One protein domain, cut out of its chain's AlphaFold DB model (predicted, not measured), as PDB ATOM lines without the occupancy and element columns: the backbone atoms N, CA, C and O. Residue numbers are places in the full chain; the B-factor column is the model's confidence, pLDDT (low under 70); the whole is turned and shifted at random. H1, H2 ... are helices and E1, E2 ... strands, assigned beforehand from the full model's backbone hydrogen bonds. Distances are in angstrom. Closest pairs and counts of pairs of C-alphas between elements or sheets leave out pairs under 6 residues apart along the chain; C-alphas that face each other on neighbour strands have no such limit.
ATOM      1  N   GLU A  13     -24.837  68.893  -4.229       93.38
ATOM      2  CA  GLU A  13     -26.195  68.979  -3.678       93.38
ATOM      3  C   GLU A  13     -26.910  67.616  -3.659       93.38
ATOM      4  O   GLU A  13     -27.589  67.289  -2.686       93.38
ATOM      5  N   ASN A  14     -26.774  66.807  -4.718       91.88
ATOM      6  CA  ASN A  14     -27.403  65.486  -4.761       91.88
ATOM      7  C   ASN A  14     -26.744  64.520  -3.771       91.88
ATOM      8  O   ASN A  14     -27.444  63.779  -3.083       91.88
ATOM      9  N   LEU A  15     -25.413  64.554  -3.661       93.81
ATOM     10  CA  LEU A  15     -24.669  63.700  -2.733       93.81
ATOM     11  C   LEU A  15     -24.987  64.034  -1.268       93.81
ATOM     12  O   LEU A  15     -25.215  63.120  -0.479       93.81
ATOM     13  N   LEU A  16     -25.087  65.321  -0.915       95.12
ATOM     14  CA  LEU A  16     -25.494  65.748   0.430       95.12
ATOM     15  C   LEU A  16     -26.916  65.278   0.773       95.12
ATOM     16  O   LEU A  16     -27.152  64.786   1.874       95.12
ATOM     17  N   LYS A  17     -27.849  65.334  -0.186       94.12
ATOM     18  CA  LYS A  17     -29.201  64.784   0.006       94.12
ATOM     19  C   LYS A  17     -29.202  63.266   0.177       94.12
ATOM     20  O   LYS A  17     -29.987  62.752   0.963       94.12
ATOM     21  N   LEU A  18     -28.337  62.536  -0.531       93.75
ATOM     22  CA  LEU A  18     -28.225  61.084  -0.361       93.75
ATOM     23  C   LEU A  18     -27.712  60.704   1.037       93.75
ATOM     24  O   LEU A  18     -28.178  59.708   1.590       93.75
ATOM     25  N   ILE A  19     -26.818  61.507   1.628       95.38
ATOM     26  CA  ILE A  19     -26.403  61.345   3.031       95.38
ATOM     27  C   ILE A  19     -27.614  61.515   3.954       95.38
ATOM     28  O   ILE A  19     -27.908  60.609   4.731       95.38
ATOM     29  N   GLU A  20     -28.370  62.607   3.802       96.06
ATOM     30  CA  GLU A  20     -29.578  62.869   4.599       96.06
ATOM     31  C   GLU A  20     -30.617  61.738   4.462       96.06
ATOM     32  O   GLU A  20     -31.219  61.295   5.443       96.06
ATOM     33  N   VAL A  21     -30.816  61.211   3.248       94.31
ATOM     34  CA  VAL A  21     -31.689  60.051   3.007       94.31
ATOM     35  C   VAL A  21     -31.190  58.818   3.766       94.31
ATOM     36  O   VAL A  21     -32.003  58.126   4.383       94.31
ATOM     37  N   GLY A  22     -29.883  58.548   3.755       94.62
ATOM     38  CA  GLY A  22     -29.269  57.441   4.491       94.62
ATOM     39  C   GLY A  22     -29.438  57.564   6.007       94.62
ATOM     40  O   GLY A  22     -29.870  56.612   6.659       94.62
ATOM     41  N   GLU A  23     -29.179  58.747   6.565       97.44
ATOM     42  CA  GLU A  23     -29.361  59.033   7.995       97.44
ATOM     43  C   GLU A  23     -30.826  58.874   8.423       97.44
ATOM     44  O   GLU A  23     -31.125  58.244   9.440       97.44
ATOM     45  N   ASN A  24     -31.763  59.355   7.602       96.12
ATOM     46  CA  ASN A  24     -33.192  59.177   7.847       96.12
ATOM     47  C   ASN A  24     -33.629  57.708   7.738       96.12
ATOM     48  O   ASN A  24     -34.514  57.275   8.475       96.12
ATOM     49  N   LEU A  25     -33.027  56.923   6.836       94.75
ATOM     50  CA  LEU A  25     -33.317  55.492   6.697       94.75
ATOM     51  C   LEU A  25     -32.940  54.704   7.953       94.75
ATOM     52  O   LEU A  25     -33.680  53.786   8.310       94.75
ATOM     53  N   LEU A  26     -31.864  55.076   8.653       96.38
ATOM     54  CA  LEU A  26     -31.483  54.450   9.923       96.38
ATOM     55  C   LEU A  26     -32.594  54.565  10.974       96.38
ATOM     56  O   LEU A  26     -32.881  53.596  11.670       96.38
ATOM     57  N   LYS A  27     -33.276  55.716  11.032       96.12
ATOM     58  CA  LYS A  27     -34.346  55.993  12.007       96.12
ATOM     59  C   LYS A  27     -35.713  55.421  11.618       96.12
ATOM     60  O   LYS A  27     -36.635  55.444  12.431       96.12
ATOM     61  N   LYS A  28     -35.885  54.923  10.389       93.31
ATOM     62  CA  LYS A  28     -37.139  54.285   9.960       93.31
ATOM     63  C   LYS A  28     -37.289  52.897  10.572       93.31
ATOM     64  O   LYS A  28     -36.303  52.213  10.840       93.31
ATOM     65  N   GLN A  29     -38.542  52.480  10.741       94.06
ATOM     66  CA  GLN A  29     -38.887  51.139  11.194       94.06
ATOM     67  C   GLN A  29     -38.257  50.081  10.281       94.06
ATOM     68  O   GLN A  29     -38.282  50.213   9.049       94.06
ATOM     69  N   LEU A  30     -37.716  49.026  10.893       93.06
ATOM     70  CA  LEU A  30     -37.175  47.890  10.162       93.06
ATOM     71  C   LEU A  30     -38.244  47.355   9.209       93.06
ATOM     72  O   LEU A  30     -39.372  47.100   9.620       93.06
ATOM     73  N   SER A  31     -37.897  47.195   7.938       90.06
ATOM     74  CA  SER A  31     -38.831  46.734   6.913       90.06
ATOM     75  C   SER A  31     -38.346  45.436   6.282       90.06
ATOM     76  O   SER A  31     -37.146  45.225   6.098       90.06
ATOM     77  N   ARG A  32     -39.281  44.553   5.936       88.44
ATOM     78  CA  ARG A  32     -39.016  43.341   5.161       88.44
ATOM     79  C   ARG A  32     -39.262  43.615   3.682       88.44
ATOM     80  O   ARG A  32     -40.243  44.261   3.337       88.44
ATOM     81  N   VAL A  33     -38.408  43.057   2.826       88.12
ATOM     82  CA  VAL A  33     -38.611  43.059   1.372       88.12
ATOM     83  C   VAL A  33     -39.242  41.748   0.924       88.12
ATOM     84  O   VAL A  33     -38.727  40.668   1.230       88.12
ATOM     85  N   TYR A  34     -40.321  41.840   0.157       89.44
ATOM     86  CA  TYR A  34     -40.852  40.725  -0.623       89.44
ATOM     87  C   TYR A  34     -40.132  40.695  -1.965       89.44
ATOM     88  O   TYR A  34     -40.436  41.487  -2.847       89.44
ATOM     89  N   LEU A  35     -39.160  39.795  -2.121       89.19
ATOM     90  CA  LEU A  35     -38.288  39.760  -3.305       89.19
ATOM     91  C   LEU A  35     -39.046  39.565  -4.626       89.19
ATOM     92  O   LEU A  35     -38.586  40.032  -5.659       89.19
ATOM     93  N   GLU A  36     -40.201  38.900  -4.591       89.81
ATOM     94  CA  GLU A  36     -41.037  38.666  -5.773       89.81
ATOM     95  C   GLU A  36     -41.726  39.945  -6.273       89.81
ATOM     96  O   GLU A  36     -41.791  40.178  -7.476       89.81
ATOM     97  N   SER A  37     -42.214  40.791  -5.360       90.25
ATOM     98  CA  SER A  37     -42.933  42.027  -5.701       90.25
ATOM     99  C   SER A  37     -42.075  43.289  -5.592       90.25
ATOM    100  O   SER A  37     -42.470  44.341  -6.083       90.25
ATOM    101  N   GLY A  38     -40.921  43.209  -4.926       86.94
ATOM    102  CA  GLY A  38     -40.093  44.356  -4.553       86.94
ATOM    103  C   GLY A  38     -40.689  45.225  -3.441       86.94
ATOM    104  O   GLY A  38     -40.111  46.259  -3.108       86.94
ATOM    105  N   ASN A  39     -41.826  44.832  -2.856       88.69
ATOM    106  CA  ASN A  39     -42.515  45.644  -1.859       88.69
ATOM    107  C   ASN A  39     -41.822  45.582  -0.498       88.69
ATOM    108  O   ASN A  39     -41.370  44.522  -0.056       88.69
ATOM    109  N   PHE A  40     -41.802  46.729   0.179       85.94
ATOM    110  CA  PHE A  40     -41.338  46.870   1.552       85.94
ATOM    111  C   PHE A  40     -42.538  46.909   2.491       85.94
ATOM    112  O   PHE A  40     -43.442  47.720   2.294       85.94
ATOM    113  N   GLU A  41     -42.521  46.087   3.535       86.50
ATOM    114  CA  GLU A  41     -43.492  46.170   4.625       86.50
ATOM    115  C   GLU A  41     -42.773  46.422   5.950       86.50
ATOM    116  O   GLU A  41     -41.791  45.728   6.241       86.50
ATOM    117  N   PRO A  42     -43.241  47.386   6.767       84.50
ATOM    118  CA  PRO A  42     -42.725  47.563   8.112       84.50
ATOM    119  C   PRO A  42     -42.892  46.282   8.923       84.50
ATOM    120  O   PRO A  42     -43.897  45.577   8.831       84.50
ATOM    121  N   ARG A  43     -41.881  45.968   9.725       82.88
ATOM    122  CA  ARG A  43     -41.875  44.812  10.607       82.88
ATOM    123  C   ARG A  43     -42.185  45.285  12.021       82.88
ATOM    124  O   ARG A  43     -41.340  45.869  12.704       82.88
ATOM    125  N   ASP A  44     -43.414  45.050  12.456       79.12
ATOM    126  CA  ASP A  44     -43.881  45.504  13.764       79.12
ATOM    127  C   ASP A  44     -43.129  44.835  14.915       79.12
ATOM    128  O   ASP A  44     -42.891  43.630  14.911       79.12
ATOM    129  N   GLY A  45     -42.740  45.642  15.906       82.38
ATOM    130  CA  GLY A  45     -42.050  45.181  17.114       82.38
ATOM    131  C   GLY A  45     -40.537  44.962  16.984       82.38
ATOM    132  O   GLY A  45     -39.921  44.558  17.961       82.38
ATOM    133  N   HIS A  46     -39.927  45.245  15.828       82.88
ATOM    134  CA  HIS A  46     -38.493  45.014  15.583       82.88
ATOM    135  C   HIS A  46     -37.620  46.283  15.587       82.88
ATOM    136  O   HIS A  46     -36.493  46.251  15.105       82.88
ATOM    137  N   GLY A  47     -38.133  47.396  16.115       92.31
ATOM    138  CA  GLY A  47     -37.383  48.652  16.205       92.31
ATOM    139  C   GLY A  47     -37.067  49.284  14.845       92.31
ATOM    140  O   GLY A  47     -37.795  49.109  13.858       92.31
ATOM    141  N   THR A  48     -36.000  50.074  14.813       95.94
ATOM    142  CA  THR A  48     -35.515  50.794  13.629       95.94
ATOM    143  C   THR A  48     -34.442  50.005  12.868       95.94
ATOM    144  O   THR A  48     -33.927  48.994  13.348       95.94
ATOM    145  N   ASN A  49     -34.073  50.462  11.667       95.44
ATOM    146  CA  ASN A  49     -32.936  49.887  10.939       95.44
ATOM    147  C   ASN A  49     -31.616  50.045  11.715       95.44
ATOM    148  O   ASN A  49     -30.766  49.162  11.650       95.44
ATOM    149  N   GLU A  50     -31.444  51.145  12.451       97.06
ATOM    150  CA  GLU A  50     -30.285  51.368  13.320       97.06
ATOM    151  C   GLU A  50     -30.187  50.312  14.425       97.06
ATOM    152  O   GLU A  50     -29.127  49.706  14.581       97.06
ATOM    153  N   ASP A  51     -31.292  50.037  15.126       95.94
ATOM    154  CA  ASP A  51     -31.340  49.015  16.181       95.94
ATOM    155  C   ASP A  51     -30.937  47.640  15.624       95.94
ATOM    156  O   ASP A  51     -30.056  46.965  16.162       95.94
ATOM    157  N   ALA A  52     -31.509  47.266  14.475       95.12
ATOM    158  CA  ALA A  52     -31.203  46.004  13.808       95.12
ATOM    159  C   ALA A  52     -29.730  45.903  13.367       95.12
ATOM    160  O   ALA A  52     -29.126  44.832  13.454       95.12
ATOM    161  N   LEU A  53     -29.126  47.005  12.906       96.75
ATOM    162  CA  LEU A  53     -27.709  47.041  12.534       96.75
ATOM    163  C   LEU A  53     -26.788  46.925  13.755       96.75
ATOM    164  O   LEU A  53     -25.756  46.258  13.662       96.75
ATOM    165  N   ILE A  54     -27.156  47.523  14.892       97.94
ATOM    166  CA  ILE A  54     -26.420  47.384  16.159       97.94
ATOM    167  C   ILE A  54     -26.436  45.922  16.621       97.94
ATOM    168  O   ILE A  54     -25.377  45.359  16.918       97.94
ATOM    169  N   GLU A  55     -27.609  45.284  16.627       96.81
ATOM    170  CA  GLU A  55     -27.744  43.861  16.959       96.81
ATOM    171  C   GLU A  55     -26.919  42.983  16.009       96.81
ATOM    172  O   GLU A  55     -26.191  42.086  16.445       96.81
ATOM    173  N   PHE A  56     -26.967  43.274  14.707       96.56
ATOM    174  CA  PHE A  56     -26.203  42.541  13.704       96.56
ATOM    175  C   PHE A  56     -24.690  42.689  13.899       96.56
ATOM    176  O   PHE A  56     -23.959  41.697  13.853       96.56
ATOM    177  N   ALA A  57     -24.209  43.899  14.189       98.44
ATOM    178  CA  ALA A  57     -22.802  44.146  14.489       98.44
ATOM    179  C   ALA A  57     -22.335  43.386  15.744       98.44
ATOM    180  O   ALA A  57     -21.232  42.829  15.747       98.44
ATOM    181  N   ALA A  58     -23.172  43.307  16.784       98.12
ATOM    182  CA  ALA A  58     -22.880  42.520  17.980       98.12
ATOM    183  C   ALA A  58     -22.754  41.021  17.654       98.12
ATOM    184  O   ALA A  58     -21.758  40.403  18.032       98.12
ATOM    185  N   MET A  59     -23.692  40.459  16.880       98.31
ATOM    186  CA  MET A  59     -23.629  39.058  16.440       98.31
ATOM    187  C   MET A  59     -22.350  38.751  15.651       98.31
ATOM    188  O   MET A  59     -21.678  37.758  15.924       98.31
ATOM    189  N   LEU A  60     -21.972  39.621  14.707       98.19
ATOM    190  CA  LEU A  60     -20.734  39.463  13.937       98.19
ATOM    191  C   LEU A  60     -19.481  39.533  14.823       98.19
ATOM    192  O   LEU A  60     -18.516  38.799  14.596       98.19
ATOM    193  N   SER A  61     -19.485  40.414  15.826       98.06
ATOM    194  CA  SER A  61     -18.387  40.547  16.786       98.06
ATOM    195  C   SER A  61     -18.204  39.275  17.616       98.06
ATOM    196  O   SER A  61     -17.078  38.787  17.733       98.06
ATOM    197  N   GLU A  62     -19.296  38.704  18.135       97.50
ATOM    198  CA  GLU A  62     -19.260  37.442  18.882       97.50
ATOM    199  C   GLU A  62     -18.806  36.274  18.003       97.50
ATOM    200  O   GLU A  62     -17.891  35.542  18.383       97.50
ATOM    201  N   GLU A  63     -19.338  36.154  16.786       97.62
ATOM    202  CA  GLU A  63     -18.924  35.099  15.852       97.62
ATOM    203  C   GLU A  63     -17.426  35.173  15.533       97.62
ATOM    204  O   GLU A  63     -16.725  34.159  15.503       97.62
ATOM    205  N   ARG A  64     -16.895  36.387  15.340       97.06
ATOM    206  CA  ARG A  64     -15.458  36.580  15.134       97.06
ATOM    207  C   ARG A  64     -14.648  36.104  16.342       97.06
ATOM    208  O   ARG A  64     -13.620  35.465  16.137       97.06
ATOM    209  N   LYS A  65     -15.074  36.408  17.573       96.31
ATOM    210  CA  LYS A  65     -14.376  35.957  18.793       96.31
ATOM    211  C   LYS A  65     -14.365  34.434  18.898       96.31
ATOM    212  O   LYS A  65     -13.331  33.878  19.239       96.31
ATOM    213  N   LEU A  66     -15.474  33.773  18.558       96.25
ATOM    214  CA  LEU A  66     -15.585  32.310  18.588       96.25
ATOM    215  C   LEU A  66     -14.677  31.617  17.562       96.25
ATOM    216  O   LEU A  66     -14.206  30.509  17.810       96.25
ATOM    217  N   ARG A  67     -14.431  32.251  16.408       96.19
ATOM    218  CA  ARG A  67     -13.576  31.693  15.345       96.19
ATOM    219  C   ARG A  67     -12.089  31.975  15.522       96.19
ATOM    220  O   ARG A  67     -11.278  31.311  14.876       96.19
ATOM    221  N   LEU A  68     -11.721  32.973  16.322       92.06
ATOM    222  CA  LEU A  68     -10.319  33.271  16.586       92.06
ATOM    223  C   LEU A  68      -9.802  32.356  17.708       92.06
ATOM    224  O   LEU A  68     -10.465  32.232  18.736       92.06
TER     225      LEU A  68
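What this domain is: This is residues 13 to 68 of the 70 residues of the protein "Patatin-like protein 2 isoform X2" of Cucumis melo var. makuwa (UniProt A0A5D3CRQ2). Two helices, H1 and H2, meet at their ends to make an L-shaped corner, and a small hairpin of two short strands, E1 and E2, sits near that corner. The two arms of the L reach outward, and their far parts, residues 13 to 22 of H1 and residues 54 to 68, of which 54 to 67 belong to H2, stick out free. The printed part has 56 residues with two named helices and two named strands in the order H1, E1, E2, H2; the sheet has the order E1 - E2 and is antiparallel, and the class is mostly helix. The whole is only just loose, close to extended, with a radius of gyration of the C-alphas of 14.8 A and spans of 43 by 31 by 22 A.

Where its parts are: Find C-alpha 13 at (-26.195, 68.979, -3.678); from there H1 runs through residues 13 to 27, 21.9 A from first to last C-alpha. After a tight link of 3 residues, look at C-alpha 31 at (-38.831, 46.734, 6.913), where E1 begins; it covers residues 31 to 34 over 9.8 A. Another tight link, of 4 residues, brings you to E2, residues 39 to 42, 10.2 A long. A short link of 6 residues then leads to H2, residues 49 to 67, which is 26.9 A long and ends at C-alpha 67 at (-13.576, 31.693, 15.345).

How they stand to each other: Begin where H1 ends and H2 starts: they touch only at their ends, H1 with residues 25 to 27 alone and H2 with residues 49 to 50 alone. Their closest C-alphas are those of Leu 26 and Glu 50, 4.7 A apart, and their lines are about perpendicular at 76 degrees. Next look at the hairpin of E1 and E2, antiparallel neighbours with 150 degrees between their directions. There N 32 and O 41 are 2.8 A apart and N 41 and O 32 are 2.9 A apart, both within hydrogen-bond range. The closest C-alphas of E1 and H2 are those of Ser 31 and Asn 49, 7.8 A apart. H1 and E2 are apart. In H2 every O i to N i+4 pair is within hydrogen-bond range; in H1 it is 10 of 11.

The domain as a whole: The C-alphas of Glu 13 and Leu 66 are the two farthest apart, at 44.2 A. Set aside the stretches that stand free, and the remaining 31 residues span 26 by 20 by 12 A. The printed part has no cut, and no link is long. The mean pLDDT of the printed part is 93.1, and no printed residue is under 70 in this model.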